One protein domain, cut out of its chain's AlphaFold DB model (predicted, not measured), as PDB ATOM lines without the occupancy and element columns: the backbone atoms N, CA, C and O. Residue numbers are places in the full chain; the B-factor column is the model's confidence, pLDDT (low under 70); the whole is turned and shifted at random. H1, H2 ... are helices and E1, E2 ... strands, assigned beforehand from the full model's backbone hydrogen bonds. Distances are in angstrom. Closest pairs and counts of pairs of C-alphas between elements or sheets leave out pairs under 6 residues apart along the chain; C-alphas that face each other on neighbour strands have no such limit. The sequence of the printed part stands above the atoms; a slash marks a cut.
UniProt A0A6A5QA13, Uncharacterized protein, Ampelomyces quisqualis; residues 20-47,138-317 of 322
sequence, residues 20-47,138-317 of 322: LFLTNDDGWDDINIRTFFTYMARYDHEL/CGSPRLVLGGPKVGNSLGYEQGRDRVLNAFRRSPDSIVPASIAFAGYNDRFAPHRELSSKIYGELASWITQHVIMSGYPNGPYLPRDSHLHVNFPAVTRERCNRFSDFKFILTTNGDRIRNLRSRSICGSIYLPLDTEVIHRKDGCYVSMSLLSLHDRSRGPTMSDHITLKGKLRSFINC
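This is residues 20 to 47 and 138 to 317 of the 322 residues of an uncharacterized protein of Ampelomyces quisqualis (UniProt A0A6A5QA13). A strongly twisted six-stranded sheet forms the core, with the long helix H4 and the shorter H1 and H6 over one face and H3 and the small H5 over the other; H2 lies off the sheet. The printed part has 208 residues, under half of them in named elements, with six helices and six strands in the order E1 H1 E2 H2 H3 E3 H4 E4 E5 H5 E6 H6. The sheet's order is E1 E2 E3 E4 E6 E5, mixed, and the class is mixed, helices and strands. The whole is compact, with a radius of gyration of the C-alphas of 15.9 A and spans of 47 by 45 by 31 A.

E1 is residues 20 to 23, beginning at C-alpha 20 (-15.746, 55.653, 5.699). H1 is residues 31 to 40, 14.0 A long. After the cut come E2, residues 143 to 149, 17.6 A, H2, residues 155 to 160, and H3, residues 162 to 168. E3 is residues 178 to 183, 16.9 A, and H4 residues 192 to 214, 32.7 A. E4 is residues 225 to 231, 19.6 A, E5 residues 245 to 250, 15.0 A, and H5 residues 273 to 277. E6, residues 283 to 291, is 26.1 A long; H6, residues 301 to 310, 14.1 A, ends at C-alpha 310 (-0.366, 44.605, 1.898).

E1 and E2 are parallel (N 23 to O 145, 2.9 A), as are E2 and E3 (N 146 to O 179, 2.8 A), E3 and E4 (N 229 to O 180, 2.8 A) and E6 and E5 (N 248 to O 285, 2.9 A); E4 and E6 are antiparallel (N 228 to O 288, 2.8 A). Strand-helix-strand units, parallel neighbour strands with helices between, are E2, H2 H3, E3 and E5, H5, E6, with right-handed crossovers, and E3, H4, E4, left-handed. The sheet and its helices make three layers, with helices on both faces of the sheet: H1, H4 and H6 on one face and H3 on the other, with H5 on the same face as H3. H1 touches H4, closest C-alphas Phe 36 and Gly 200, 3.9 A, at a steep tilt of 38 degrees, only just past shallow. Residues 210 to 214 of H4 only just touch H6, with 3 pairs of C-alphas within 8 A, the closest Ser 213 and Lys 310, 5.2 A. In H1, H3, H4, H5 and H6 every O i to N i+4 pair is within hydrogen-bond range; H2 has 0 of 2, but 3 of 3 O i to N i+3 pairs.

The C-alphas of Pro 190 and Arg 260, the two farthest apart, are 47.9 A apart. Residues 48 to 137 are not printed; C-alphas 47 and 138 are 12.9 A apart across this cut. The links E4 to E5 and E5 to H5 are long. The pLDDT is under 70 at residues 138, 254 to 262 and 293 to 298.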
ATOM      1  N   LEU A  20     -15.380  56.314   6.943       95.31
ATOM      2  CA  LEU A  20     -15.746  55.653   5.699       95.31
ATOM      3  C   LEU A  20     -16.912  56.375   5.032       95.31
ATOM      4  O   LEU A  20     -17.968  56.569   5.636       95.31
ATOM      5  N   PHE A  21     -16.746  56.670   3.747       97.44
ATOM      6  CA  PHE A  21     -17.817  57.163   2.888       97.44
ATOM      7  C   PHE A  21     -18.206  56.081   1.895       97.44
ATOM      8  O   PHE A  21     -17.334  55.540   1.226       97.44
ATOM      9  N   LEU A  22     -19.492  55.788   1.759       98.25
ATOM     10  CA  LEU A  22     -20.018  54.805   0.820       98.25
ATOM     11  C   LEU A  22     -20.968  55.471  -0.188       98.25
ATOM     12  O   LEU A  22     -21.873  56.209   0.200       98.25
ATOM     13  N   THR A  23     -20.771  55.198  -1.479       97.88
ATOM     14  CA  THR A  23     -21.621  55.679  -2.581       97.88
ATOM     15  C   THR A  23     -21.793  54.624  -3.677       97.88
ATOM     16  O   THR A  23     -21.132  53.589  -3.659       97.88
ATOM     17  N   ASN A  24     -22.669  54.869  -4.646       96.25
ATOM     18  CA  ASN A  24     -22.833  54.085  -5.877       96.25
ATOM     19  C   ASN A  24     -23.530  54.933  -6.954       96.25
ATOM     20  O   ASN A  24     -23.906  56.074  -6.697       96.25
ATOM     21  N   ASP A  25     -23.742  54.361  -8.139       92.50
ATOM     22  CA  ASP A  25     -24.533  54.942  -9.228       92.50
ATOM     23  C   ASP A  25     -25.858  54.208  -9.516       92.50
ATOM     24  O   ASP A  25     -26.583  54.631 -10.410       92.50
ATOM     25  N   ASP A  26     -26.211  53.175  -8.740       93.19
ATOM     26  CA  ASP A  26     -27.487  52.445  -8.867       93.19
ATOM     27  C   ASP A  26     -28.631  52.999  -8.015       93.19
ATOM     28  O   ASP A  26     -29.793  52.682  -8.271       93.19
ATOM     29  N   GLY A  27     -28.310  53.815  -7.011       93.00
ATOM     30  CA  GLY A  27     -29.280  54.385  -6.086       93.00
ATOM     31  C   GLY A  27     -29.001  54.029  -4.627       93.00
ATOM     32  O   GLY A  27     -28.472  52.963  -4.311       93.00
ATOM     33  N   TRP A  28     -29.365  54.940  -3.725       94.12
ATOM     34  CA  TRP A  28     -29.173  54.800  -2.275       94.12
ATOM     35  C   TRP A  28     -29.909  53.608  -1.643       94.12
ATOM     36  O   TRP A  28     -29.493  53.118  -0.593       94.12
ATOM     37  N   ASP A  29     -31.002  53.176  -2.264       91.81
ATOM     38  CA  ASP A  29     -31.888  52.089  -1.855       91.81
ATOM     39  C   ASP A  29     -31.587  50.772  -2.585       91.81
ATOM     40  O   ASP A  29     -32.233  49.761  -2.320       91.81
ATOM     41  N   ASP A  30     -30.570  50.740  -3.453       92.75
ATOM     42  CA  ASP A  30     -30.187  49.524  -4.159       92.75
ATOM     43  C   ASP A  30     -29.715  48.422  -3.193       92.75
ATOM     44  O   ASP A  30     -28.894  48.644  -2.296       92.75
ATOM     45  N   ILE A  31     -30.193  47.192  -3.386       93.06
ATOM     46  CA  ILE A  31     -29.876  46.076  -2.490       93.06
ATOM     47  C   ILE A  31     -28.368  45.787  -2.394       93.06
ATOM     48  O   ILE A  31     -27.914  45.402  -1.315       93.06
ATOM     49  N   ASN A  32     -27.566  46.016  -3.443       95.19
ATOM     50  CA  ASN A  32     -26.121  45.784  -3.372       95.19
ATOM     51  C   ASN A  32     -25.452  46.726  -2.352       95.19
ATOM     52  O   ASN A  32     -24.765  46.256  -1.439       95.19
ATOM     53  N   ILE A  33     -25.681  48.042  -2.464       96.19
ATOM     54  CA  ILE A  33     -25.069  49.032  -1.561       96.19
ATOM     55  C   ILE A  33     -25.644  48.927  -0.145       96.19
ATOM     56  O   ILE A  33     -24.902  49.037   0.830       96.19
ATOM     57  N   ARG A  34     -26.945  48.636   0.002       95.31
ATOM     58  CA  ARG A  34     -27.582  48.437   1.317       95.31
ATOM     59  C   ARG A  34     -27.032  47.210   2.035       95.31
ATOM     60  O   ARG A  34     -26.780  47.255   3.242       95.31
ATOM     61  N   THR A  35     -26.808  46.125   1.297       96.00
ATOM     62  CA  THR A  35     -26.206  44.906   1.845       96.00
ATOM     63  C   THR A  35     -24.755  45.158   2.237       96.00
ATOM     64  O   THR A  35     -24.360  44.827   3.353       96.00
ATOM     65  N   PHE A  36     -23.976  45.828   1.385       97.88
ATOM     66  CA  PHE A  36     -22.600  46.194   1.710       97.88
ATOM     67  C   PHE A  36     -22.506  47.120   2.932       97.88
ATOM     68  O   PHE A  36     -21.735  46.836   3.847       97.88
ATOM     69  N   PHE A  37     -23.351  48.154   3.018       97.06
ATOM     70  CA  PHE A  37     -23.460  49.000   4.209       97.06
ATOM     71  C   PHE A  37     -23.745  48.167   5.457       97.06
ATOM     72  O   PHE A  37     -23.117  48.365   6.490       97.06
ATOM     73  N   THR A  38     -24.666  47.208   5.361       95.31
ATOM     74  CA  THR A  38     -25.031  46.331   6.477       95.31
ATOM     75  C   THR A  38     -23.843  45.490   6.952       95.31
ATOM     76  O   THR A  38     -23.631  45.370   8.160       95.31
ATOM     77  N   TYR A  39     -23.038  44.949   6.032       95.25
ATOM     78  CA  TYR A  39     -21.804  44.245   6.382       95.25
ATOM     79  C   TYR A  39     -20.766  45.179   7.008       95.25
ATOM     80  O   TYR A  39     -20.220  44.857   8.061       95.25
ATOM     81  N   MET A  40     -20.539  46.353   6.417       94.31
ATOM     82  CA  MET A  40     -19.565  47.322   6.926       94.31
ATOM     83  C   MET A  40     -19.948  47.893   8.288       94.31
ATOM     84  O   MET A  40     -19.090  48.057   9.150       94.31
ATOM     85  N   ALA A  41     -21.240  48.119   8.525       91.69
ATOM     86  CA  ALA A  41     -21.755  48.624   9.788       91.69
ATOM     87  C   ALA A  41     -21.498  47.668  10.962       91.69
ATOM     88  O   ALA A  41     -21.666  48.077  12.104       91.69
ATOM     89  N   ARG A  42     -21.123  46.402  10.726       88.19
ATOM     90  CA  ARG A  42     -20.732  45.451  11.784       88.19
ATOM     91  C   ARG A  42     -19.360  45.751  12.380       88.19
ATOM     92  O   ARG A  42     -19.108  45.320  13.501       88.19
ATOM     93  N   TYR A  43     -18.509  46.468  11.655       88.50
ATOM     94  CA  TYR A  43     -17.205  46.895  12.137       88.50
ATOM     95  C   TYR A  43     -17.313  48.223  12.883       88.50
ATOM     96  O   TYR A  43     -18.237  49.006  12.658       88.50
ATOM     97  N   ASP A  44     -16.355  48.481  13.768       86.94
ATOM     98  CA  ASP A  44     -16.275  49.736  14.512       86.94
ATOM     99  C   ASP A  44     -15.643  50.823  13.634       86.94
ATOM    100  O   ASP A  44     -14.507  51.233  13.829       86.94
ATOM    101  N   HIS A  45     -16.338  51.215  12.570       90.06
ATOM    102  CA  HIS A  45     -15.934  52.289  11.665       90.06
ATOM    103  C   HIS A  45     -17.009  53.371  11.628       90.06
ATOM    104  O   HIS A  45     -18.200  53.109  11.813       90.06
ATOM    105  N   GLU A  46     -16.594  54.605  11.372       92.62
ATOM    106  CA  GLU A  46     -17.513  55.727  11.243       92.62
ATOM    107  C   GLU A  46     -18.024  55.741   9.808       92.62
ATOM    108  O   GLU A  46     -17.336  56.187   8.898       92.62
ATOM    109  N   LEU A  47     -19.200  55.157   9.587       94.75
ATOM    110  CA  LEU A  47     -19.724  54.888   8.251       94.75
ATOM    111  C   LEU A  47     -20.858  55.849   7.890       94.75
ATOM    112  O   LEU A  47     -21.873  55.902   8.584       94.75
ATOM    113  N   CYS A 138     -10.153  64.960  10.980       59.94
ATOM    114  CA  CYS A 138     -11.334  64.157  11.363       59.94
ATOM    115  C   CYS A 138     -12.659  64.657  10.750       59.94
ATOM    116  O   CYS A 138     -13.732  64.214  11.143       59.94
ATOM    117  N   GLY A 139     -12.596  65.566   9.774       70.62
ATOM    118  CA  GLY A 139     -13.757  66.092   9.054       70.62
ATOM    119  C   GLY A 139     -13.945  65.521   7.648       70.62
ATOM    120  O   GLY A 139     -14.871  65.946   6.964       70.62
ATOM    121  N   SER A 140     -13.089  64.599   7.193       81.38
ATOM    122  CA  SER A 140     -13.214  63.984   5.871       81.38
ATOM    123  C   SER A 140     -13.063  62.459   5.916       81.38
ATOM    124  O   SER A 140     -12.458  61.909   6.842       81.38
ATOM    125  N   PRO A 141     -13.633  61.744   4.931       90.62
ATOM    126  CA  PRO A 141     -13.442  60.308   4.801       90.62
ATOM    127  C   PRO A 141     -11.960  59.963   4.640       90.62
ATOM    128  O   PRO A 141     -11.249  60.574   3.846       90.62
ATOM    129  N   ARG A 142     -11.503  58.924   5.341       90.81
ATOM    130  CA  ARG A 142     -10.158  58.354   5.173       90.81
ATOM    131  C   ARG A 142     -10.099  57.325   4.049       90.81
ATOM    132  O   ARG A 142      -9.033  57.098   3.480       90.81
ATOM    133  N   LEU A 143     -11.235  56.702   3.746       94.00
ATOM    134  CA  LEU A 143     -11.401  55.769   2.641       94.00
ATOM    135  C   LEU A 143     -12.813  55.916   2.067       94.00
ATOM    136  O   LEU A 143     -13.802  55.862   2.800       94.00
ATOM    137  N   VAL A 144     -12.897  56.095   0.752       96.81
ATOM    138  CA  VAL A 144     -14.168  56.190   0.028       96.81
ATOM    139  C   VAL A 144     -14.443  54.870  -0.688       96.81
ATOM    140  O   VAL A 144     -13.568  54.275  -1.306       96.81
ATOM    141  N   LEU A 145     -15.664  54.379  -0.577       98.44
ATOM    142  CA  LEU A 145     -16.104  53.085  -1.067       98.44
ATOM    143  C   LEU A 145     -17.213  53.302  -2.092       98.44
ATOM    144  O   LEU A 145     -18.105  54.130  -1.904       98.44
ATOM    145  N   GLY A 146     -17.138  52.567  -3.190       97.81
ATOM    146  CA  GLY A 146     -18.036  52.683  -4.326       97.81
ATOM    147  C   GLY A 146     -18.669  51.343  -4.673       97.81
ATOM    148  O   GLY A 146     -17.944  50.369  -4.835       97.81
ATOM    149  N   GLY A 147     -19.990  51.280  -4.824       95.44
ATOM    150  CA  GLY A 147     -20.698  50.048  -5.180       95.44
ATOM    151  C   GLY A 147     -20.992  49.129  -3.976       95.44
ATOM    152  O   GLY A 147     -21.160  49.636  -2.869       95.44
ATOM    153  N   PRO A 148     -21.095  47.794  -4.159       97.25
ATOM    154  CA  PRO A 148     -21.001  47.091  -5.436       97.25
ATOM    155  C   PRO A 148     -22.069  47.561  -6.425       97.25
ATOM    156  O   PRO A 148     -23.255  47.520  -6.104       97.25
ATOM    157  N   LYS A 149     -21.670  48.018  -7.614       93.75
ATOM    158  CA  LYS A 149     -22.646  48.359  -8.657       93.75
ATOM    159  C   LYS A 149     -23.261  47.109  -9.284       93.75
ATOM    160  O   LYS A 149     -22.660  46.031  -9.247       93.75
ATOM    161  N   VAL A 150     -24.456  47.259  -9.840       93.38
ATOM    162  CA  VAL A 150     -25.097  46.276 -10.712       93.38
ATOM    163  C   VAL A 150     -24.389  46.295 -12.066       93.38
ATOM    164  O   VAL A 150     -24.158  47.353 -12.655       93.38
ATOM    165  N   GLY A 151     -24.050  45.115 -12.571       91.81
ATOM    166  CA  GLY A 151     -23.259  44.960 -13.784       91.81
ATOM    167  C   GLY A 151     -21.759  45.173 -13.565       91.81
ATOM    168  O   GLY A 151     -21.306  45.906 -12.681       91.81
ATOM    169  N   ASN A 152     -20.967  44.492 -14.392       89.25
ATOM    170  CA  ASN A 152     -19.514  44.565 -14.316       89.25
ATOM    171  C   ASN A 152     -18.996  45.949 -14.755       89.25
ATOM    172  O   ASN A 152     -19.690  46.715 -15.424       89.25
ATOM    173  N   SER A 153     -17.761  46.266 -14.372       92.25
ATOM    174  CA  SER A 153     -17.060  47.496 -14.752       92.25
ATOM    175  C   SER A 153     -15.792  47.134 -15.529       92.25
ATOM    176  O   SER A 153     -14.664  47.432 -15.140       92.25
ATOM    177  N   LEU A 154     -15.972  46.393 -16.626       91.25
ATOM    178  CA  LEU A 154     -14.887  45.867 -17.456       91.25
ATOM    179  C   LEU A 154     -14.809  46.587 -18.801       91.25
ATOM    180  O   LEU A 154     -15.825  46.994 -19.364       91.25
ATOM    181  N   GLY A 155     -13.595  46.708 -19.346       86.00
ATOM    182  CA  GLY A 155     -13.361  47.227 -20.695       86.00
ATOM    183  C   GLY A 155     -14.076  48.556 -20.951       86.00
ATOM    184  O   GLY A 155     -13.822  49.555 -20.282       86.00
ATOM    185  N   TYR A 156     -14.995  48.562 -21.918       83.81
ATOM    186  CA  TYR A 156     -15.754  49.756 -22.281       83.81
ATOM    187  C   TYR A 156     -16.663  50.278 -21.154       83.81
ATOM    188  O   TYR A 156     -16.763  51.492 -20.959       83.81
ATOM    189  N   GLU A 157     -17.268  49.381 -20.371       87.00
ATOM    190  CA  GLU A 157     -18.156  49.755 -19.263       87.00
ATOM    191  C   GLU A 157     -17.393  50.454 -18.136       87.00
ATOM    192  O   GLU A 157     -17.895  51.413 -17.551       87.00
ATOM    193  N   GLN A 158     -16.128  50.082 -17.913       88.44
ATOM    194  CA  GLN A 158     -15.254  50.788 -16.975       88.44
ATOM    195  C   GLN A 158     -15.091  52.270 -17.335       88.44
ATOM    196  O   GLN A 158     -15.079  53.144 -16.469       88.44
ATOM    197  N   GLY A 159     -14.984  52.582 -18.632       84.56
ATOM    198  CA  GLY A 159     -14.860  53.960 -19.107       84.56
ATOM    199  C   GLY A 159     -16.077  54.827 -18.768       84.56
ATOM    200  O   GLY A 159     -15.936  56.046 -18.624       84.56
ATOM    201  N   ARG A 160     -17.245  54.193 -18.610       86.19
ATOM    202  CA  ARG A 160     -18.546  54.809 -18.316       86.19
ATOM    203  C   ARG A 160     -18.941  54.735 -16.843       86.19
ATOM    204  O   ARG A 160     -19.960  55.314 -16.470       86.19
ATOM    205  N   ASP A 161     -18.139  54.076 -16.015       91.00
ATOM    206  CA  ASP A 161     -18.396  53.936 -14.589       91.00
ATOM    207  C   ASP A 161     -18.407  55.313 -13.906       91.00
ATOM    208  O   ASP A 161     -17.416  56.058 -13.891       91.00
ATOM    209  N   ARG A 162     -19.573  55.691 -13.376       92.75
ATOM    210  CA  ARG A 162     -19.787  57.021 -12.794       92.75
ATOM    211  C   ARG A 162     -19.122  57.162 -11.432       92.75
ATOM    212  O   ARG A 162     -18.749  58.274 -11.071       92.75
ATOM    213  N   VAL A 163     -18.933  56.062 -10.710       95.12
ATOM    214  CA  VAL A 163     -18.257  56.034  -9.411       95.12
ATOM    215  C   VAL A 163     -16.750  56.179  -9.602       95.12
ATOM    216  O   VAL A 163     -16.136  57.037  -8.969       95.12
ATOM    217  N   LEU A 164     -16.158  55.440 -10.546       92.50
ATOM    218  CA  LEU A 164     -14.746  55.624 -10.905       92.50
ATOM    219  C   LEU A 164     -14.473  57.050 -11.392       92.50
ATOM    220  O   LEU A 164     -13.486  57.675 -11.002       92.50
ATOM    221  N   ASN A 165     -15.369  57.607 -12.212       91.06
ATOM    222  CA  ASN A 165     -15.259  58.999 -12.638       91.06
ATOM    223  C   ASN A 165     -15.444  59.995 -11.484       91.06
ATOM    224  O   ASN A 165     -14.787  61.037 -11.490       91.06
ATOM    225  N   ALA A 166     -16.300  59.701 -10.502       93.62
ATOM    226  CA  ALA A 166     -16.466  60.526  -9.311       93.62
ATOM    227  C   ALA A 166     -15.191  60.569  -8.467       93.62
ATOM    228  O   ALA A 166     -14.772  61.648  -8.049       93.62
ATOM    229  N   PHE A 167     -14.541  59.424  -8.274       93.31
ATOM    230  CA  PHE A 167     -13.286  59.346  -7.535       93.31
ATOM    231  C   PHE A 167     -12.175  60.131  -8.233       93.31
ATOM    232  O   PHE A 167     -11.609  61.037  -7.630       93.31
ATOM    233  N   ARG A 168     -11.989  59.907  -9.539       90.44
ATOM    234  CA  ARG A 168     -10.975  60.592 -10.356       90.44
ATOM    235  C   ARG A 168     -11.143  62.115 -10.427       90.44
ATOM    236  O   ARG A 168     -10.207  62.850 -10.708       90.44
ATOM    237  N   ARG A 169     -12.375  62.611 -10.275       91.31
ATOM    238  CA  ARG A 169     -12.707  64.046 -10.377       91.31
ATOM    239  C   ARG A 169     -12.863  64.725  -9.018       91.31
ATOM    240  O   ARG A 169     -13.224  65.908  -8.961       91.31
ATOM    241  N   SER A 170     -12.669  63.988  -7.933       90.88
ATOM    242  CA  SER A 170     -12.721  64.539  -6.586       90.88
ATOM    243  C   SER A 170     -11.320  64.945  -6.137       90.88
ATOM    244  O   SER A 170     -10.358  64.267  -6.481       90.88
ATOM    245  N   PRO A 171     -11.180  66.052  -5.394       88.75
ATOM    246  CA  PRO A 171      -9.894  66.413  -4.821       88.75
ATOM    247  C   PRO A 171      -9.476  65.386  -3.761       88.75
ATOM    248  O   PRO A 171     -10.327  64.849  -3.044       88.75
ATOM    249  N   ASP A 172      -8.168  65.192  -3.597       85.81
ATOM    250  CA  ASP A 172      -7.593  64.256  -2.619       85.81
ATOM    251  C   ASP A 172      -8.021  64.564  -1.171       85.81
ATOM    252  O   ASP A 172      -8.056  63.676  -0.325       85.81
ATOM    253  N   SER A 173      -8.400  65.813  -0.868       84.06
ATOM    254  CA  SER A 173      -8.939  66.201   0.444       84.06
ATOM    255  C   SER A 173     -10.301  65.567   0.768       84.06
ATOM    256  O   SER A 173     -10.664  65.480   1.941       84.06
ATOM    257  N   ILE A 174     -11.042  65.129  -0.255       88.38
ATOM    258  CA  ILE A 174     -12.351  64.468  -0.144       88.38
ATOM    259  C   ILE A 174     -12.230  62.966  -0.433       88.38
ATOM    260  O   ILE A 174     -12.858  62.160   0.250       88.38
ATOM    261  N   VAL A 175     -11.425  62.585  -1.432       90.75
ATOM    262  CA  VAL A 175     -11.188  61.186  -1.823       90.75
ATOM    263  C   VAL A 175      -9.686  60.875  -1.735       90.75
ATOM    264  O   VAL A 175      -9.020  60.779  -2.761       90.75
ATOM    265  N   PRO A 176      -9.123  60.711  -0.521       86.88
ATOM    266  CA  PRO A 176      -7.686  60.456  -0.353       86.88
ATOM    267  C   PRO A 176      -7.270  59.038  -0.772       86.88
ATOM    268  O   PRO A 176      -6.126  58.792  -1.141       86.88
ATOM    269  N   ALA A 177      -8.198  58.086  -0.676       91.81
ATOM    270  CA  ALA A 177      -8.061  56.711  -1.132       91.81
ATOM    271  C   ALA A 177      -9.458  56.169  -1.432       91.81
ATOM    272  O   ALA A 177     -10.422  56.542  -0.750       91.81
ATOM    273  N   SER A 178      -9.586  55.261  -2.403       96.19
ATOM    274  CA  SER A 178     -10.879  54.622  -2.637       96.19
ATOM    275  C   SER A 178     -10.833  53.221  -3.228       96.19
ATOM    276  O   SER A 178      -9.849  52.804  -3.845       96.19
ATOM    277  N   ILE A 179     -11.938  52.503  -3.015       98.12
ATOM    278  CA  ILE A 179     -12.203  51.185  -3.585       98.12
ATOM    279  C   ILE A 179     -13.536  51.237  -4.332       98.12
ATOM    280  O   ILE A 179     -14.546  51.629  -3.751       98.12
ATOM    281  N   ALA A 180     -13.549  50.831  -5.598       97.88
ATOM    282  CA  ALA A 180     -14.766  50.652  -6.383       97.88
ATOM    283  C   ALA A 180     -15.034  49.161  -6.595       97.88
ATOM    284  O   ALA A 180     -14.152  48.423  -7.032       97.88
ATOM    285  N   PHE A 181     -16.258  48.739  -6.309       98.62
ATOM    286  CA  PHE A 181     -16.733  47.373  -6.446       98.62
ATOM    287  C   PHE A 181     -17.801  47.299  -7.539       98.62
ATOM    288  O   PHE A 181     -18.732  48.106  -7.568       98.62
ATOM    289  N   ALA A 182     -17.713  46.287  -8.393       97.31
ATOM    290  CA  ALA A 182     -18.706  45.988  -9.417       97.31
ATOM    291  C   ALA A 182     -19.083  44.504  -9.378       97.31
ATOM    292  O   ALA A 182     -18.217  43.638  -9.256       97.31
ATOM    293  N   GLY A 183     -20.377  44.203  -9.452       95.50
ATOM    294  CA  GLY A 183     -20.887  42.836  -9.464       95.50
ATOM    295  C   GLY A 183     -21.302  42.400 -10.862       95.50
ATOM    296  O   GLY A 183     -21.862  43.179 -11.613       95.50
ATOM    297  N   TYR A 184     -21.140  41.125 -11.217       93.81
ATOM    298  CA  TYR A 184     -21.677  40.607 -12.486       93.81
ATOM    299  C   TYR A 184     -23.218  40.481 -12.491       93.81
ATOM    300  O   TYR A 184     -23.798  39.998 -13.458       93.81
ATOM    301  N   ASN A 185     -23.904  40.833 -11.396       88.81
ATOM    302  CA  ASN A 185     -25.345  40.628 -11.299       88.81
ATOM    303  C   ASN A 185     -26.132  41.586 -12.195       88.81
ATOM    304  O   ASN A 185     -25.706  42.706 -12.463       88.81
ATOM    305  N   ASP A 186     -27.311  41.128 -12.604       85.88
ATOM    306  CA  ASP A 186     -28.303  41.943 -13.289       85.88
ATOM    307  C   ASP A 186     -29.369  42.427 -12.297       85.88
ATOM    308  O   ASP A 186     -29.692  41.759 -11.307       85.88
ATOM    309  N   ARG A 187     -29.935  43.600 -12.576       81.69
ATOM    310  CA  ARG A 187     -30.961  44.246 -11.755       81.69
ATOM    311  C   ARG A 187     -32.214  43.387 -11.580       81.69
ATOM    312  O   ARG A 187     -32.843  43.457 -10.521       81.69
ATOM    313  N   PHE A 188     -32.550  42.600 -12.595       81.69
ATOM    314  CA  PHE A 188     -33.743  41.763 -12.686       81.69
ATOM    315  C   PHE A 188     -33.429  40.273 -12.500       81.69
ATOM    316  O   PHE A 188     -34.292  39.423 -12.720       81.69
ATOM    317  N   ALA A 189     -32.203  39.928 -12.090       82.19
ATOM    318  CA  ALA A 189     -31.823  38.538 -11.882       82.19
ATOM    319  C   ALA A 189     -32.671  37.885 -10.765       82.19
ATOM    320  O   ALA A 189     -32.798  38.448  -9.674       82.19
ATOM    321  N   PRO A 190     -33.175  36.650 -10.960       76.12
ATOM    322  CA  PRO A 190     -34.082  35.984 -10.014       76.12
ATOM    323  C   PRO A 190     -33.435  35.599  -8.670       76.12
ATOM    324  O   PRO A 190     -34.122  35.198  -7.737       76.12
ATOM    325  N   HIS A 191     -32.110  35.683  -8.559       83.31
ATOM    326  CA  HIS A 191     -31.335  35.393  -7.347       83.31
ATOM    327  C   HIS A 191     -30.464  36.592  -6.952       83.31
ATOM    328  O   HIS A 191     -29.380  36.437  -6.385       83.31
ATOM    329  N   ARG A 192     -30.938  37.805  -7.256       88.94
ATOM    330  CA  ARG A 192     -30.217  39.041  -6.960       88.94
ATOM    331  C   ARG A 192     -29.848  39.156  -5.482       88.94
ATOM    332  O   ARG A 192     -28.698  39.459  -5.196       88.94
ATOM    333  N   GLU A 193     -30.749  38.811  -4.567       91.44
ATOM    334  CA  GLU A 193     -30.483  38.809  -3.119       91.44
ATOM    335  C   GLU A 193     -29.258  37.972  -2.731       91.44
ATOM    336  O   GLU A 193     -28.413  38.432  -1.963       91.44
ATOM    337  N   LEU A 194     -29.118  36.772  -3.308       93.62
ATOM    338  CA  LEU A 194     -27.960  35.908  -3.075       93.62
ATOM    339  C   LEU A 194     -26.674  36.589  -3.555       93.62
ATOM    340  O   LEU A 194     -25.698  36.660  -2.810       93.62
ATOM    341  N   SER A 195     -26.688  37.135  -4.775       95.25
ATOM    342  CA  SER A 195     -25.531  37.856  -5.316       95.25
ATOM    343  C   SER A 195     -25.171  39.081  -4.468       95.25
ATOM    344  O   SER A 195     -24.007  39.264  -4.132       95.25
ATOM    345  N   SER A 196     -26.158  39.864  -4.020       95.62
ATOM    346  CA  SER A 196     -25.950  41.038  -3.167       95.62
ATOM    347  C   SER A 196     -25.380  40.661  -1.800       95.62
ATOM    348  O   SER A 196     -24.479  41.346  -1.316       95.62
ATOM    349  N   LYS A 197     -25.841  39.550  -1.198       96.44
ATOM    350  CA  LYS A 197     -25.282  39.002   0.049       96.44
ATOM    351  C   LYS A 197     -23.805  38.659  -0.113       96.44
ATOM    352  O   LYS A 197     -22.999  39.091   0.709       96.44
ATOM    353  N   ILE A 198     -23.462  37.919  -1.166       97.62
ATOM    354  CA  ILE A 198     -22.088  37.484  -1.432       97.62
ATOM    355  C   ILE A 198     -21.184  38.673  -1.776       97.62
ATOM    356  O   ILE A 198     -20.108  38.809  -1.197       97.62
ATOM    357  N   TYR A 199     -21.620  39.582  -2.650       98.19
ATOM    358  CA  TYR A 199     -20.837  40.766  -3.013       98.19
ATOM    359  C   TYR A 199     -20.637  41.716  -1.833       98.19
ATOM    360  O   TYR A 199     -19.536  42.232  -1.660       98.19
ATOM    361  N   GLY A 200     -21.660  41.926  -0.999       98.00
ATOM    362  CA  GLY A 200     -21.531  42.727   0.217       98.00
ATOM    363  C   GLY A 200     -20.530  42.124   1.204       98.00
ATOM    364  O   GLY A 200     -19.717  42.853   1.772       98.00
ATOM    365  N   GLU A 201     -20.537  40.798   1.362       97.75
ATOM    366  CA  GLU A 201     -19.570  40.094   2.206       97.75
ATOM    367  C   GLU A 201     -18.140  40.222   1.659       97.75
ATOM    368  O   GLU A 201     -17.248  40.660   2.386       97.75
ATOM    369  N   LEU A 202     -17.926  39.921   0.373       98.62
ATOM    370  CA  LEU A 202     -16.621  40.034  -0.289       98.62
ATOM    371  C   LEU A 202     -16.075  41.466  -0.250       98.62
ATOM    372  O   LEU A 202     -14.911  41.666   0.093       98.62
ATOM    373  N   ALA A 203     -16.910  42.462  -0.560       98.69
ATOM    374  CA  ALA A 203     -16.525  43.869  -0.510       98.69
ATOM    375  C   ALA A 203     -16.098  44.268   0.906       98.69
ATOM    376  O   ALA A 203     -15.034  44.859   1.082       98.69
ATOM    377  N   SER A 204     -16.866  43.862   1.924       97.81
ATOM    378  CA  SER A 204     -16.516  44.145   3.319       97.81
ATOM    379  C   SER A 204     -15.205  43.491   3.736       97.81
ATOM    380  O   SER A 204     -14.356  44.143   4.341       97.81
ATOM    381  N   TRP A 205     -14.977  42.242   3.329       96.69
ATOM    382  CA  TRP A 205     -13.740  41.524   3.606       96.69
ATOM    383  C   TRP A 205     -12.517  42.217   3.001       96.69
ATOM    384  O   TRP A 205     -11.518  42.425   3.699       96.69
ATOM    385  N   ILE A 206     -12.603  42.615   1.727       98.25
ATOM    386  CA  ILE A 206     -11.535  43.340   1.027       98.25
ATOM    387  C   ILE A 206     -11.273  44.681   1.712       98.25
ATOM    388  O   ILE A 206     -10.120  44.992   2.018       98.25
ATOM    389  N   THR A 207     -12.324  45.456   1.997       97.56
ATOM    390  CA  THR A 207     -12.205  46.749   2.680       97.56
ATOM    391  C   THR A 207     -11.496  46.603   4.023       97.56
ATOM    392  O   THR A 207     -10.536  47.331   4.271       97.56
ATOM    393  N   GLN A 208     -11.878  45.626   4.851       94.75
ATOM    394  CA  GLN A 208     -11.222  45.418   6.142       94.75
ATOM    395  C   GLN A 208      -9.743  45.086   6.000       94.75
ATOM    396  O   GLN A 208      -8.922  45.638   6.730       94.75
ATOM    397  N   HIS A 209      -9.369  44.242   5.041       95.06
ATOM    398  CA  HIS A 209      -7.960  43.917   4.840       95.06
ATOM    399  C   HIS A 209      -7.148  45.108   4.329       95.06
ATOM    400  O   HIS A 209      -6.009  45.300   4.755       95.06
ATOM    401  N   VAL A 210      -7.731  45.939   3.461       95.69
ATOM    402  CA  VAL A 210      -7.105  47.192   3.021       95.69
ATOM    403  C   VAL A 210      -6.880  48.119   4.218       95.69
ATOM    404  O   VAL A 210      -5.758  48.597   4.408       95.69
ATOM    405  N   ILE A 211      -7.891  48.302   5.072       93.50
ATOM    406  CA  ILE A 211      -7.800  49.121   6.289       93.50
ATOM    407  C   ILE A 211      -6.714  48.585   7.227       93.50
ATOM    408  O   ILE A 211      -5.819  49.337   7.620       93.50
ATOM    409  N   MET A 212      -6.732  47.283   7.525       91.38
ATOM    410  CA  MET A 212      -5.737  46.626   8.380       91.38
ATOM    411  C   MET A 212      -4.313  46.782   7.834       91.38
ATOM    412  O   MET A 212      -3.381  46.983   8.605       91.38
ATOM    413  N   SER A 213      -4.134  46.743   6.511       91.31
ATOM    414  CA  SER A 213      -2.818  46.880   5.874       91.31
ATOM    415  C   SER A 213      -2.247  48.307   5.879       91.31
ATOM    416  O   SER A 213      -1.054  48.500   5.619       91.31
ATOM    417  N   GLY A 214      -3.099  49.316   6.083       88.19
ATOM    418  CA  GLY A 214      -2.712  50.724   6.203       88.19
ATOM    419  C   GLY A 214      -2.591  51.191   7.653       88.19
ATOM    420  O   GLY A 214      -1.977  52.214   7.927       88.19
ATOM    421  N   TYR A 215      -3.145  50.458   8.610       82.50
ATOM    422  CA  TYR A 215      -3.169  50.884  10.004       82.50
ATOM    423  C   TYR A 215      -1.768  50.907  10.671       82.50
ATOM    424  O   TYR A 215      -0.935  50.051  10.363       82.50
ATOM    425  N   PRO A 216      -1.502  51.824  11.632       71.75
ATOM    426  CA  PRO A 216      -2.287  53.027  11.963       71.75
ATOM    427  C   PRO A 216      -1.997  54.228  11.053       71.75
ATOM    428  O   PRO A 216      -2.873  55.067  10.833       71.75
ATOM    429  N   ASN A 217      -0.779  54.290  10.512       74.25
ATOM    430  CA  ASN A 217      -0.215  55.491   9.885       74.25
ATOM    431  C   ASN A 217       0.252  55.261   8.439       74.25
ATOM    432  O   ASN A 217       0.823  56.155   7.820       74.25
ATOM    433  N   GLY A 218       0.066  54.055   7.906       80.25
ATOM    434  CA  GLY A 218       0.393  53.727   6.527       80.25
ATOM    435  C   GLY A 218      -0.707  54.170   5.554       80.25
ATOM    436  O   GLY A 218      -1.874  54.300   5.926       80.25
ATOM    437  N   PRO A 219      -0.370  54.369   4.272       88.31
ATOM    438  CA  PRO A 219      -1.387  54.586   3.255       88.31
ATOM    439  C   PRO A 219      -2.183  53.289   3.035       88.31
ATOM    440  O   PRO A 219      -1.613  52.194   3.062       88.31
ATOM    441  N   TYR A 220      -3.495  53.385   2.819       91.38
ATOM    442  CA  TYR A 220      -4.342  52.208   2.568       91.38
ATOM    443  C   TYR A 220      -4.031  51.552   1.222       91.38
ATOM    444  O   TYR A 220      -3.964  50.329   1.118       91.38
ATOM    445  N   LEU A 221      -3.768  52.376   0.212       92.75
ATOM    446  CA  LEU A 221      -3.414  51.981  -1.146       92.75
ATOM    447  C   LEU A 221      -2.118  52.689  -1.568       92.75
ATOM    448  O   LEU A 221      -1.707  53.645  -0.906       92.75
ATOM    449  N   PRO A 222      -1.439  52.239  -2.636       90.31
ATOM    450  CA  PRO A 222      -0.381  53.026  -3.265       90.31
ATOM    451  C   PRO A 222      -0.852  54.455  -3.593       90.31
ATOM    452  O   PRO A 222      -2.046  54.690  -3.793       90.31
ATOM    453  N   ARG A 223       0.078  55.418  -3.625       84.88
ATOM    454  CA  ARG A 223      -0.257  56.815  -3.954       84.88
ATOM    455  C   ARG A 223      -0.902  56.904  -5.333       84.88
ATOM    456  O   ARG A 223      -0.603  56.090  -6.203       84.88
ATOM    457  N   ASP A 224      -1.778  57.892  -5.494       82.88
ATOM    458  CA  ASP A 224      -2.441  58.212  -6.760       82.88
ATOM    459  C   ASP A 224      -3.143  57.001  -7.403       82.88
ATOM    460  O   ASP A 224      -3.258  56.903  -8.627       82.88
ATOM    461  N   SER A 225      -3.629  56.074  -6.568       88.50
ATOM    462  CA  SER A 225      -4.293  54.860  -7.023       88.50
ATOM    463  C   SER A 225      -5.650  54.612  -6.369       88.50
ATOM    464  O   SER A 225      -5.901  54.956  -5.212       88.50
ATOM    465  N   HIS A 226      -6.509  53.947  -7.134       91.44
ATOM    466  CA  HIS A 226      -7.780  53.386  -6.702       91.44
ATOM    467  C   HIS A 226      -7.749  51.878  -6.845       91.44
ATOM    468  O   HIS A 226      -7.274  51.364  -7.859       91.44
ATOM    469  N   LEU A 227      -8.312  51.165  -5.874       96.50
ATOM    470  CA  LEU A 227      -8.538  49.737  -6.027       96.50
ATOM    471  C   LEU A 227      -9.869  49.520  -6.744       96.50
ATOM    472  O   LEU A 227     -10.918  49.961  -6.284       96.50
ATOM    473  N   HIS A 228      -9.828  48.830  -7.868       96.62
ATOM    474  CA  HIS A 228     -10.998  48.488  -8.650       96.62
ATOM    475  C   HIS A 228     -11.204  46.977  -8.614       96.62
ATOM    476  O   HIS A 228     -10.285  46.202  -8.879       96.62
ATOM    477  N   VAL A 229     -12.406  46.564  -8.228       98.31
ATOM    478  CA  VAL A 229     -12.728  45.178  -7.904       98.31
ATOM    479  C   VAL A 229     -13.949  44.740  -8.693       98.31
ATOM    480  O   VAL A 229     -15.003  45.368  -8.603       98.31
ATOM    481  N   ASN A 230     -13.831  43.632  -9.423       98.06
ATOM    482  CA  ASN A 230     -14.973  42.995 -10.073       98.06
ATOM    483  C   ASN A 230     -15.244  41.633  -9.438       98.06
ATOM    484  O   ASN A 230     -14.333  40.832  -9.219       98.06
ATOM    485  N   PHE A 231     -16.515  41.366  -9.156       98.19
ATOM    486  CA  PHE A 231     -16.981  40.067  -8.694       98.19
ATOM    487  C   PHE A 231     -17.539  39.257  -9.871       98.19
ATOM    488  O   PHE A 231     -18.238  39.823 -10.718       98.19
ATOM    489  N   PRO A 232     -17.257  37.943  -9.942       97.00
ATOM    490  CA  PRO A 232     -17.795  37.075 -10.981       97.00
ATOM    491  C   PRO A 232     -19.282  36.797 -10.732       97.00
ATOM    492  O   PRO A 232     -19.818  37.121  -9.675       97.00
ATOM    493  N   ALA A 233     -19.945  36.154 -11.696       95.31
ATOM    494  CA  ALA A 233     -21.336  35.738 -11.547       95.31
ATOM    495  C   ALA A 233     -21.542  34.822 -10.331       95.31
ATOM    496  O   ALA A 233     -20.796  33.864 -10.124       95.31
ATOM    497  N   VAL A 234     -22.605  35.103  -9.579       95.06
ATOM    498  CA  VAL A 234     -23.101  34.288  -8.467       95.06
ATOM    499  C   VAL A 234     -24.428  33.692  -8.889       95.06
ATOM    500  O   VAL A 234     -25.343  34.447  -9.196       95.06
ATOM    501  N   THR A 235     -24.539  32.367  -8.885       92.75
ATOM    502  CA  THR A 235     -25.803  31.647  -9.113       92.75
ATOM    503  C   THR A 235     -26.133  30.795  -7.893       92.75
ATOM    504  O   THR A 235     -25.398  30.805  -6.910       92.75
ATOM    505  N   ARG A 236     -27.240  30.046  -7.908       92.12
ATOM    506  CA  ARG A 236     -27.550  29.122  -6.805       92.12
ATOM    507  C   ARG A 236     -26.620  27.912  -6.771       92.12
ATOM    508  O   ARG A 236     -26.469  27.309  -5.718       92.12
ATOM    509  N   GLU A 237     -25.996  27.579  -7.889       93.12
ATOM    510  CA  GLU A 237     -25.173  26.386  -8.086       93.12
ATOM    511  C   GLU A 237     -23.674  26.701  -8.034       93.12
ATOM    512  O   GLU A 237     -22.857  25.796  -7.877       93.12
ATOM    513  N   ARG A 238     -23.298  27.973  -8.201       93.81
ATOM    514  CA  ARG A 238     -21.911  28.380  -8.416       93.81
ATOM    515  C   ARG A 238     -21.598  29.718  -7.756       93.81
ATOM    516  O   ARG A 238     -22.354  30.677  -7.908       93.81
ATOM    517  N   CYS A 239     -20.426  29.796  -7.123       96.19
ATOM    518  CA  CYS A 239     -19.932  30.999  -6.446       96.19
ATOM    519  C   CYS A 239     -20.934  31.518  -5.403       96.19
ATOM    520  O   CYS A 239     -21.122  32.720  -5.245       96.19
ATOM    521  N   ASN A 240     -21.627  30.604  -4.727       95.56
ATOM    522  CA  ASN A 240     -22.728  30.915  -3.818       95.56
ATOM    523  C   ASN A 240     -22.285  30.937  -2.350       95.56
ATOM    524  O   ASN A 240     -23.116  31.160  -1.467       95.56
ATOM    525  N   ARG A 241     -20.996  30.702  -2.082       95.75
ATOM    526  CA  ARG A 241     -20.384  30.765  -0.754       95.75
ATOM    527  C   ARG A 241     -19.110  31.585  -0.805       95.75
ATOM    528  O   ARG A 241     -18.334  31.493  -1.748       95.75
ATOM    529  N   PHE A 242     -18.848  32.330   0.263       95.12
ATOM    530  CA  PHE A 242     -17.628  33.125   0.403       95.12
ATOM    531  C   PHE A 242     -16.343  32.305   0.172       95.12
ATOM    532  O   PHE A 242     -15.418  32.771  -0.489       95.12
ATOM    533  N   SER A 243     -16.299  31.065   0.669       96.25
ATOM    534  CA  SER A 243     -15.148  30.158   0.539       96.25
ATOM    535  C   SER A 243     -14.822  29.744  -0.897       96.25
ATOM    536  O   SER A 243     -13.736  29.223  -1.140       96.25
ATOM    537  N   ASP A 244     -15.741  29.948  -1.843       97.44
ATOM    538  CA  ASP A 244     -15.533  29.575  -3.243       97.44
ATOM    539  C   ASP A 244     -14.559  30.534  -3.943       97.44
ATOM    540  O   ASP A 244     -13.974  30.194  -4.976       97.44
ATOM    541  N   PHE A 245     -14.399  31.747  -3.403       98.38
ATOM    542  CA  PHE A 245     -13.742  32.849  -4.086       98.38
ATOM    543  C   PHE A 245     -12.233  32.881  -3.863       98.38
ATOM    544  O   PHE A 245     -11.726  32.739  -2.750       98.38
ATOM    545  N   LYS A 246     -11.511  33.150  -4.951       98.25
ATOM    546  CA  LYS A 246     -10.077  33.442  -4.963       98.25
ATOM    547  C   LYS A 246      -9.852  34.868  -5.443       98.25
ATOM    548  O   LYS A 246     -10.490  35.309  -6.398       98.25
ATOM    549  N   PHE A 247      -8.921  35.575  -4.814       98.19
ATOM    550  CA  PHE A 247      -8.689  36.998  -5.056       98.19
ATOM    551  C   PHE A 247      -7.437  37.184  -5.903       98.19
ATOM    552  O   PHE A 247      -6.327  36.893  -5.458       98.19
ATOM    553  N   ILE A 248      -7.611  37.645  -7.136       97.12
ATOM    554  CA  ILE A 248      -6.556  37.692  -8.144       97.12
ATOM    555  C   ILE A 248      -6.166  39.146  -8.386       97.12
ATOM    556  O   ILE A 248      -7.016  39.974  -8.701       97.12
ATOM    557  N   LEU A 249      -4.872  39.450  -8.270       95.06
ATOM    558  CA  LEU A 249      -4.351  40.733  -8.737       95.06
ATOM    559  C   LEU A 249      -4.322  40.755 -10.264       95.06
ATOM    560  O   LEU A 249      -3.804  39.830 -10.892       95.06
ATOM    561  N   THR A 250      -4.857  41.822 -10.839       93.81
ATOM    562  CA  THR A 250      -5.111  41.974 -12.274       93.81
ATOM    563  C   THR A 250      -4.705  43.361 -12.767       93.81
ATOM    564  O   THR A 250      -4.279  44.216 -11.994       93.81
ATOM    565  N   THR A 251      -4.826  43.582 -14.076       89.81
ATOM    566  CA  THR A 251      -4.742  44.899 -14.723       89.81
ATOM    567  C   THR A 251      -5.978  45.138 -15.599       89.81
ATOM    568  O   THR A 251      -6.601  44.186 -16.072       89.81
ATOM    569  N   ASN A 252      -6.350  46.396 -15.824       79.69
ATOM    570  CA  ASN A 252      -7.597  46.790 -16.489       79.69
ATOM    571  C   ASN A 252      -7.473  47.083 -17.999       79.69
ATOM    572  O   ASN A 252      -8.429  47.558 -18.610       79.69
ATOM    573  N   GLY A 253      -6.314  46.838 -18.608       71.38
ATOM    574  CA  GLY A 253      -6.063  47.178 -20.008       71.38
ATOM    575  C   GLY A 253      -4.760  46.575 -20.502       71.38
ATOM    576  O   GLY A 253      -4.656  45.361 -20.638       71.38
ATOM    577  N   ASP A 254      -3.747  47.402 -20.750       62.72
ATOM    578  CA  ASP A 254      -2.455  46.882 -21.181       62.72
ATOM    579  C   ASP A 254      -1.822  46.006 -20.096       62.72
ATOM    580  O   ASP A 254      -1.842  46.308 -18.893       62.72
ATOM    581  N   ARG A 255      -1.236  44.888 -20.532       62.84
ATOM    582  CA  ARG A 255      -0.464  44.015 -19.649       62.84
ATOM    583  C   ARG A 255       0.737  44.799 -19.130       62.84
ATOM    584  O   ARG A 255       1.719  44.993 -19.844       62.84
ATOM    585  N   ILE A 256       0.669  45.234 -17.872       62.72
ATOM    586  CA  ILE A 256       1.769  45.935 -17.206       62.72
ATOM    587  C   ILE A 256       2.973  44.989 -17.163       62.72
ATOM    588  O   ILE A 256       2.955  43.971 -16.468       62.72
ATOM    589  N   ARG A 257       4.020  45.319 -17.925       60.88
ATOM    590  CA  ARG A 257       5.264  44.546 -17.984       60.88
ATOM    591  C   ARG A 257       6.212  44.985 -16.878       60.88
ATOM    592  O   ARG A 257       6.580  46.156 -16.801       60.88
ATOM    593  N   ASN A 258       6.684  44.043 -16.065       60.81
ATOM    594  CA  ASN A 258       7.776  44.338 -15.143       60.81
ATOM    595  C   ASN A 258       9.136  44.373 -15.861       60.81
ATOM    596  O   ASN A 258       9.623  43.336 -16.300       60.81
ATOM    597  N   LEU A 259       9.786  45.539 -15.914       58.69
ATOM    598  CA  LEU A 259      11.144  45.696 -16.461       58.69
ATOM    599  C   LEU A 259      12.265  45.339 -15.462       58.69
ATOM    600  O   LEU A 259      13.431  45.323 -15.834       58.69
ATOM    601  N   ARG A 260      11.932  45.066 -14.192       62.34
ATOM    602  CA  ARG A 260      12.878  44.766 -13.097       62.34
ATOM    603  C   ARG A 260      12.805  43.310 -12.602       62.34
ATOM    604  O   ARG A 260      13.188  43.034 -11.469       62.34
ATOM    605  N   SER A 261      12.247  42.396 -13.400       58.09
ATOM    606  CA  SER A 261      12.179  40.941 -13.135       58.09
ATOM    607  C   SER A 261      11.492  40.488 -11.831       58.09
ATOM    608  O   SER A 261      11.595  39.320 -11.464       58.09
ATOM    609  N   ARG A 262      10.751  41.349 -11.117       69.44
ATOM    610  CA  ARG A 262       9.959  40.913  -9.950       69.44
ATOM    611  C   ARG A 262       8.646  40.288 -10.424       69.44
ATOM    612  O   ARG A 262       7.827  40.965 -11.041       69.44
ATOM    613  N   SER A 263       8.431  39.009 -10.139       76.62
ATOM    614  CA  SER A 263       7.227  38.308 -10.582       76.62
ATOM    615  C   SER A 263       6.126  38.316  -9.518       76.62
ATOM    616  O   SER A 263       6.362  38.129  -8.320       76.62
ATOM    617  N   ILE A 264       4.885  38.517  -9.955       82.94
ATOM    618  CA  ILE A 264       3.702  38.186  -9.165       82.94
ATOM    619  C   ILE A 264       3.231  36.833  -9.688       82.94
ATOM    620  O   ILE A 264       2.994  36.670 -10.880       82.94
ATOM    621  N   CYS A 265       3.148  35.839  -8.800       87.25
ATOM    622  CA  CYS A 265       2.686  34.499  -9.160       87.25
ATOM    623  C   CYS A 265       3.533  33.819 -10.248       87.25
ATOM    624  O   CYS A 265       3.008  33.125 -11.113       87.25
ATOM    625  N   GLY A 266       4.851  34.048 -10.227       85.12
ATOM    626  CA  GLY A 266       5.771  33.496 -11.224       85.12
ATOM    627  C   GLY A 266       5.660  34.141 -12.611       85.12
ATOM    628  O   GLY A 266       6.347  33.702 -13.525       85.12
ATOM    629  N   SER A 267       4.841  35.186 -12.775       83.25
ATOM    630  CA  SER A 267       4.685  35.942 -14.018       83.25
ATOM    631  C   SER A 267       5.182  37.381 -13.870       83.25
ATOM    632  O   SER A 267       5.004  38.017 -12.830       83.25
ATOM    633  N   ILE A 268       5.793  37.911 -14.930       81.44
ATOM    634  CA  ILE A 268       6.136  39.340 -15.052       81.44
ATOM    635  C   ILE A 268       4.970  40.188 -15.593       81.44
ATOM    636  O   ILE A 268       5.112  41.405 -15.711       81.44
ATOM    637  N   TYR A 269       3.847  39.537 -15.912       84.88
ATOM    638  CA  TYR A 269       2.588  40.134 -16.354       84.88
ATOM    639  C   TYR A 269       1.457  39.755 -15.399       84.88
ATOM    640  O   TYR A 269       1.362  38.599 -14.974       84.88
ATOM    641  N   LEU A 270       0.569  40.703 -15.116       88.62
ATOM    642  CA  LEU A 270      -0.713  40.421 -14.474       88.62
ATOM    643  C   LEU A 270      -1.765  40.056 -15.534       88.62
ATOM    644  O   LEU A 270      -1.713  40.615 -16.635       88.62
ATOM    645  N   PRO A 271      -2.697  39.137 -15.230       92.06
ATOM    646  CA  PRO A 271      -3.815  38.844 -16.118       92.06
ATOM    647  C   PRO A 271      -4.775  40.037 -16.200       92.06
ATOM    648  O   PRO A 271      -4.833  40.869 -15.288       92.06
ATOM    649  N   LEU A 272      -5.530  40.113 -17.293       91.75
ATOM    650  CA  LEU A 272      -6.532  41.164 -17.468       91.75
ATOM    651  C   LEU A 272      -7.755  40.908 -16.583       91.75
ATOM    652  O   LEU A 272      -8.138  39.759 -16.368       91.75
ATOM    653  N   ASP A 273      -8.425  41.972 -16.136       93.56
ATOM    654  CA  ASP A 273      -9.707  41.861 -15.429       93.56
ATOM    655  C   ASP A 273     -10.714  41.008 -16.225       93.56
ATOM    656  O   ASP A 273     -11.353  40.108 -15.681       93.56
ATOM    657  N   THR A 274     -10.792  41.220 -17.542       92.56
ATOM    658  CA  THR A 274     -11.658  40.456 -18.455       92.56
ATOM    659  C   THR A 274     -11.274  38.977 -18.544       92.56
ATOM    660  O   THR A 274     -12.152  38.115 -18.549       92.56
ATOM    661  N   GLU A 275      -9.976  38.664 -18.563       92.06
ATOM    662  CA  GLU A 275      -9.466  37.286 -18.581       92.06
ATOM    663  C   GLU A 275      -9.773  36.539 -17.282       92.06
ATOM    664  O   GLU A 275      -9.851  35.315 -17.295       92.06
ATOM    665  N   VAL A 276      -9.928  37.251 -16.162       94.94
ATOM    666  CA  VAL A 276     -10.214  36.655 -14.853       94.94
ATOM    667  C   VAL A 276     -11.713  36.485 -14.628       94.94
ATOM    668  O   VAL A 276     -12.148  35.389 -14.275       94.94
ATOM    669  N   ILE A 277     -12.512  37.531 -14.856       95.25
ATOM    670  CA  ILE A 277     -13.944  37.535 -14.514       95.25
ATOM    671  C   ILE A 277     -14.762  36.562 -15.364       95.25
ATOM    672  O   ILE A 277     -15.735  35.988 -14.875       95.25
ATOM    673  N   HIS A 278     -14.370  36.324 -16.617       92.69
ATOM    674  CA  HIS A 278     -15.108  35.427 -17.511       92.69
ATOM    675  C   HIS A 278     -14.751  33.942 -17.357       92.69
ATOM    676  O   HIS A 278     -15.310  33.094 -18.060       92.69
ATOM    677  N   ARG A 279     -13.842  33.591 -16.440       93.94
ATOM    678  CA  ARG A 279     -13.429  32.200 -16.246       93.94
ATOM    679  C   ARG A 279     -14.534  31.341 -15.654       93.94
ATOM    680  O   ARG A 279     -15.150  31.668 -14.644       93.94
ATOM    681  N   LYS A 280     -14.720  30.175 -16.273       92.56
ATOM    682  CA  LYS A 280     -15.716  29.173 -15.876       92.56
ATOM    683  C   LYS A 280     -15.134  28.021 -15.058       92.56
ATOM    684  O   LYS A 280     -15.892  27.188 -14.582       92.56
ATOM    685  N   ASP A 281     -13.846  27.995 -14.772       94.25
ATOM    686  CA  ASP A 281     -13.204  26.957 -13.951       94.25
ATOM    687  C   ASP A 281     -13.054  27.340 -12.466       94.25
ATOM    688  O   ASP A 281     -12.584  26.541 -11.666       94.25
ATOM    689  N   GLY A 282     -13.463  28.550 -12.066       94.94
ATOM    690  CA  GLY A 282     -13.451  28.965 -10.662       94.94
ATOM    691  C   GLY A 282     -14.235  30.249 -10.397       94.94
ATOM    692  O   GLY A 282     -14.857  30.805 -11.302       94.94
ATOM    693  N   CYS A 283     -14.223  30.702  -9.146       97.81
ATOM    694  CA  CYS A 283     -14.831  31.957  -8.713       97.81
ATOM    695  C   CYS A 283     -13.711  32.944  -8.406       97.81
ATOM    696  O   CYS A 283     -13.117  32.917  -7.330       97.81
ATOM    697  N   TYR A 284     -13.364  33.772  -9.385       98.25
ATOM    698  CA  TYR A 284     -12.229  34.677  -9.268       98.25
ATOM    699  C   TYR A 284     -12.707  36.116  -9.142       98.25
ATOM    700  O   TYR A 284     -13.409  36.617 -10.016       98.25
ATOM    701  N   VAL A 285     -12.310  36.773  -8.058       98.50
ATOM    702  CA  VAL A 285     -12.448  38.219  -7.884       98.50
ATOM    703  C   VAL A 285     -11.241  38.875  -8.537       98.50
ATOM    704  O   VAL A 285     -10.107  38.538  -8.187       98.50
ATOM    705  N   SER A 286     -11.466  39.793  -9.476       97.50
ATOM    706  CA  SER A 286     -10.381  40.579 -10.067       97.50
ATOM    707  C   SER A 286     -10.147  41.843  -9.244       97.50
ATOM    708  O   SER A 286     -11.099  42.451  -8.754       97.50
ATOM    709  N   MET A 287      -8.881  42.207  -9.050       97.12
ATOM    710  CA  MET A 287      -8.465  43.364  -8.265       97.12
ATOM    711  C   MET A 287      -7.320  44.085  -8.971       97.12
ATOM    712  O   MET A 287      -6.170  43.632  -8.932       97.12
ATOM    713  N   SER A 288      -7.636  45.218  -9.588       93.88
ATOM    714  CA  SER A 288      -6.701  46.040 -10.351       93.88
ATOM    715  C   SER A 288      -6.517  47.413  -9.711       93.88
ATOM    716  O   SER A 288      -7.425  47.951  -9.073       93.88
ATOM    717  N   LEU A 289      -5.320  47.988  -9.847       92.81
ATOM    718  CA  LEU A 289      -5.084  49.381  -9.472       92.81
ATOM    719  C   LEU A 289      -5.333  50.287 -10.678       92.81
ATOM    720  O   LEU A 289      -4.743  50.089 -11.738       92.81
ATOM    721  N   LEU A 290      -6.151  51.319 -10.486       88.94
ATOM    722  CA  LEU A 290      -6.414  52.375 -11.466       88.94
ATOM    723  C   LEU A 290      -5.779  53.693 -11.021       88.94
ATOM    724  O   LEU A 290      -5.613  53.918  -9.827       88.94
ATOM    725  N   SER A 291      -5.454  54.577 -11.966       83.19
ATOM    726  CA  SER A 291      -4.937  55.918 -11.655       83.19
ATOM    727  C   SER A 291      -6.042  56.864 -11.180       83.19
ATOM    728  O   SER A 291      -7.137  56.881 -11.750       83.19
ATOM    729  N   LEU A 292      -5.715  57.672 -10.169       73.06
ATOM    730  CA  LEU A 292      -6.564  58.714  -9.583       73.06
ATOM    731  C   LEU A 292      -6.727  59.957 -10.465       73.06
ATOM    732  O   LEU A 292      -7.753  60.614 -10.387       73.06
ATOM    733  N   HIS A 293      -5.739  60.289 -11.299       69.00
ATOM    734  CA  HIS A 293      -5.690  61.596 -11.977       69.00
ATOM    735  C   HIS A 293      -5.368  61.473 -13.466       69.00
ATOM    736  O   HIS A 293      -6.065  62.042 -14.310       69.00
ATOM    737  N   ASP A 294      -4.357  60.672 -13.805       62.62
ATOM    738  CA  ASP A 294      -3.815  60.572 -15.158       62.62
ATOM    739  C   ASP A 294      -3.904  59.138 -15.696       62.62
ATOM    740  O   ASP A 294      -3.169  58.244 -15.278       62.62
ATOM    741  N   ARG A 295      -4.782  58.923 -16.684       58.00
ATOM    742  CA  ARG A 295      -4.920  57.627 -17.369       58.00
ATOM    743  C   ARG A 295      -3.655  57.221 -18.138       58.00
ATOM    744  O   ARG A 295      -3.490  56.039 -18.408       58.00
ATOM    745  N   SER A 296      -2.781  58.172 -18.480       54.94
ATOM    746  CA  SER A 296      -1.514  57.924 -19.180       54.94
ATOM    747  C   SER A 296      -0.357  57.560 -18.239       54.94
ATOM    748  O   SER A 296       0.618  56.949 -18.672       54.94
ATOM    749  N   ARG A 297      -0.488  57.856 -16.938       63.78
ATOM    750  CA  ARG A 297       0.436  57.446 -15.868       63.78
ATOM    751  C   ARG A 297      -0.301  56.544 -14.883       63.78
ATOM    752  O   ARG A 297      -0.677  56.947 -13.785       63.78
ATOM    753  N   GLY A 298      -0.558  55.322 -15.342       69.81
ATOM    754  CA  GLY A 298      -1.196  54.270 -14.557       69.81
ATOM    755  C   GLY A 298      -0.310  53.732 -13.425       69.81
ATOM    756  O   GLY A 298       0.914  53.898 -13.468       69.81
ATOM    757  N   PRO A 299      -0.902  53.037 -12.437       82.50
ATOM    758  CA  PRO A 299      -0.155  52.331 -11.405       82.50
ATOM    759  C   PRO A 299       0.866  51.367 -12.010       82.50
ATOM    760  O   PRO A 299       0.593  50.628 -12.954       82.50
ATOM    761  N   THR A 300       2.067  51.363 -11.452       84.75
ATOM    762  CA  THR A 300       3.182  50.548 -11.923       84.75
ATOM    763  C   THR A 300       3.096  49.120 -11.383       84.75
ATOM    764  O   THR A 300       2.358  48.808 -10.444       84.75
ATOM    765  N   MET A 301       3.932  48.218 -11.907       83.38
ATOM    766  CA  MET A 301       4.093  46.895 -11.294       83.38
ATOM    767  C   MET A 301       4.594  46.985  -9.841       83.38
ATOM    768  O   MET A 301       4.252  46.142  -9.017       83.38
ATOM    769  N   SER A 302       5.382  48.008  -9.494       86.38
ATOM    770  CA  SER A 302       5.825  48.219  -8.109       86.38
ATOM    771  C   SER A 302       4.650  48.527  -7.178       86.38
ATOM    772  O   SER A 302       4.638  48.054  -6.040       86.38
ATOM    773  N   ASP A 303       3.635  49.242  -7.668       89.25
ATOM    774  CA  ASP A 303       2.411  49.526  -6.914       89.25
ATOM    775  C   ASP A 303       1.598  48.248  -6.692       89.25
ATOM    776  O   ASP A 303       1.165  47.971  -5.575       89.25
ATOM    777  N   HIS A 304       1.508  47.387  -7.708       89.69
ATOM    778  CA  HIS A 304       0.866  46.076  -7.584       89.69
ATOM    779  C   HIS A 304       1.628  45.133  -6.641       89.69
ATOM    780  O   HIS A 304       1.010  44.397  -5.874       89.69
ATOM    781  N   ILE A 305       2.965  45.162  -6.635       89.44
ATOM    782  CA  ILE A 305       3.784  44.416  -5.662       89.44
ATOM    783  C   ILE A 305       3.543  44.944  -4.244       89.44
ATOM    784  O   ILE A 305       3.437  44.154  -3.305       89.44
ATOM    785  N   THR A 306       3.420  46.261  -4.088       91.19
ATOM    786  CA  THR A 306       3.103  46.894  -2.803       91.19
ATOM    787  C   THR A 306       1.722  46.462  -2.314       91.19
ATOM    788  O   THR A 306       1.588  46.015  -1.174       91.19
ATOM    789  N   LEU A 307       0.711  46.500  -3.190       92.75
ATOM    790  CA  LEU A 307      -0.636  46.014  -2.896       92.75
ATOM    791  C   LEU A 307      -0.631  44.520  -2.539       92.75
ATOM    792  O   LEU A 307      -1.224  44.126  -1.539       92.75
ATOM    793  N   LYS A 308       0.102  43.690  -3.290       92.50
ATOM    794  CA  LYS A 308       0.285  42.268  -2.970       92.50
ATOM    795  C   LYS A 308       0.868  42.077  -1.575       92.50
ATOM    796  O   LYS A 308       0.392  41.229  -0.831       92.50
ATOM    797  N   GLY A 309       1.898  42.846  -1.221       91.50
ATOM    798  CA  GLY A 309       2.521  42.789   0.101       91.50
ATOM    799  C   GLY A 309       1.540  43.143   1.220       91.50
ATOM    800  O   GLY A 309       1.514  42.456   2.242       91.50
ATOM    801  N   LYS A 310       0.703  44.163   0.991       90.75
ATOM    802  CA  LYS A 310      -0.366  44.605   1.898       90.75
ATOM    803  C   LYS A 310      -1.467  43.563   2.087       90.75
ATOM    804  O   LYS A 310      -1.916  43.358   3.207       90.75
ATOM    805  N   LEU A 311      -1.866  42.884   1.013       93.88
ATOM    806  CA  LEU A 311      -3.003  41.952   0.989       93.88
ATOM    807  C   LEU A 311      -2.583  40.471   1.013       93.88
ATOM    808  O   LEU A 311      -3.389  39.577   0.762       93.88
ATOM    809  N   ARG A 312      -1.311  40.190   1.322       91.25
ATOM    810  CA  ARG A 312      -0.678  38.869   1.159       91.25
ATOM    811  C   ARG A 312      -1.404  37.701   1.828       91.25
ATOM    812  O   ARG A 312      -1.166  36.566   1.439       91.25
ATOM    813  N   SER A 313      -2.236  37.962   2.836       91.94
ATOM    814  CA  SER A 313      -2.971  36.930   3.570       91.94
ATOM    815  C   SER A 313      -4.065  36.253   2.744       91.94
ATOM    816  O   SER A 313      -4.461  35.148   3.100       91.94
ATOM    817  N   PHE A 314      -4.545  36.877   1.661       94.38
ATOM    818  CA  PHE A 314      -5.648  36.330   0.861       94.38
ATOM    819  C   PHE A 314      -5.481  36.472  -0.660       94.38
ATOM    820  O   PHE A 314      -6.322  35.972  -1.401       94.38
ATOM    821  N   ILE A 315      -4.410  37.108  -1.155       95.38
ATOM    822  CA  ILE A 315      -4.123  37.111  -2.598       95.38
ATOM    823  C   ILE A 315      -3.783  35.700  -3.076       95.38
ATOM    824  O   ILE A 315      -2.876  35.047  -2.558       95.38
ATOM    825  N   ASN A 316      -4.452  35.271  -4.141       95.94
ATOM    826  CA  ASN A 316      -4.195  34.022  -4.835       95.94
ATOM    827  C   ASN A 316      -3.566  34.267  -6.208       95.94
ATOM    828  O   ASN A 316      -3.688  35.328  -6.821       95.94
ATOM    829  N   CYS A 317      -2.911  33.228  -6.714       94.56
ATOM    830  CA  CYS A 317      -2.465  33.175  -8.094       94.56
ATOM    831  C   CYS A 317      -3.556  32.578  -8.974       94.56
ATOM    832  O   CYS A 317      -4.219  31.620  -8.571       94.56
TER     833      CYS A 317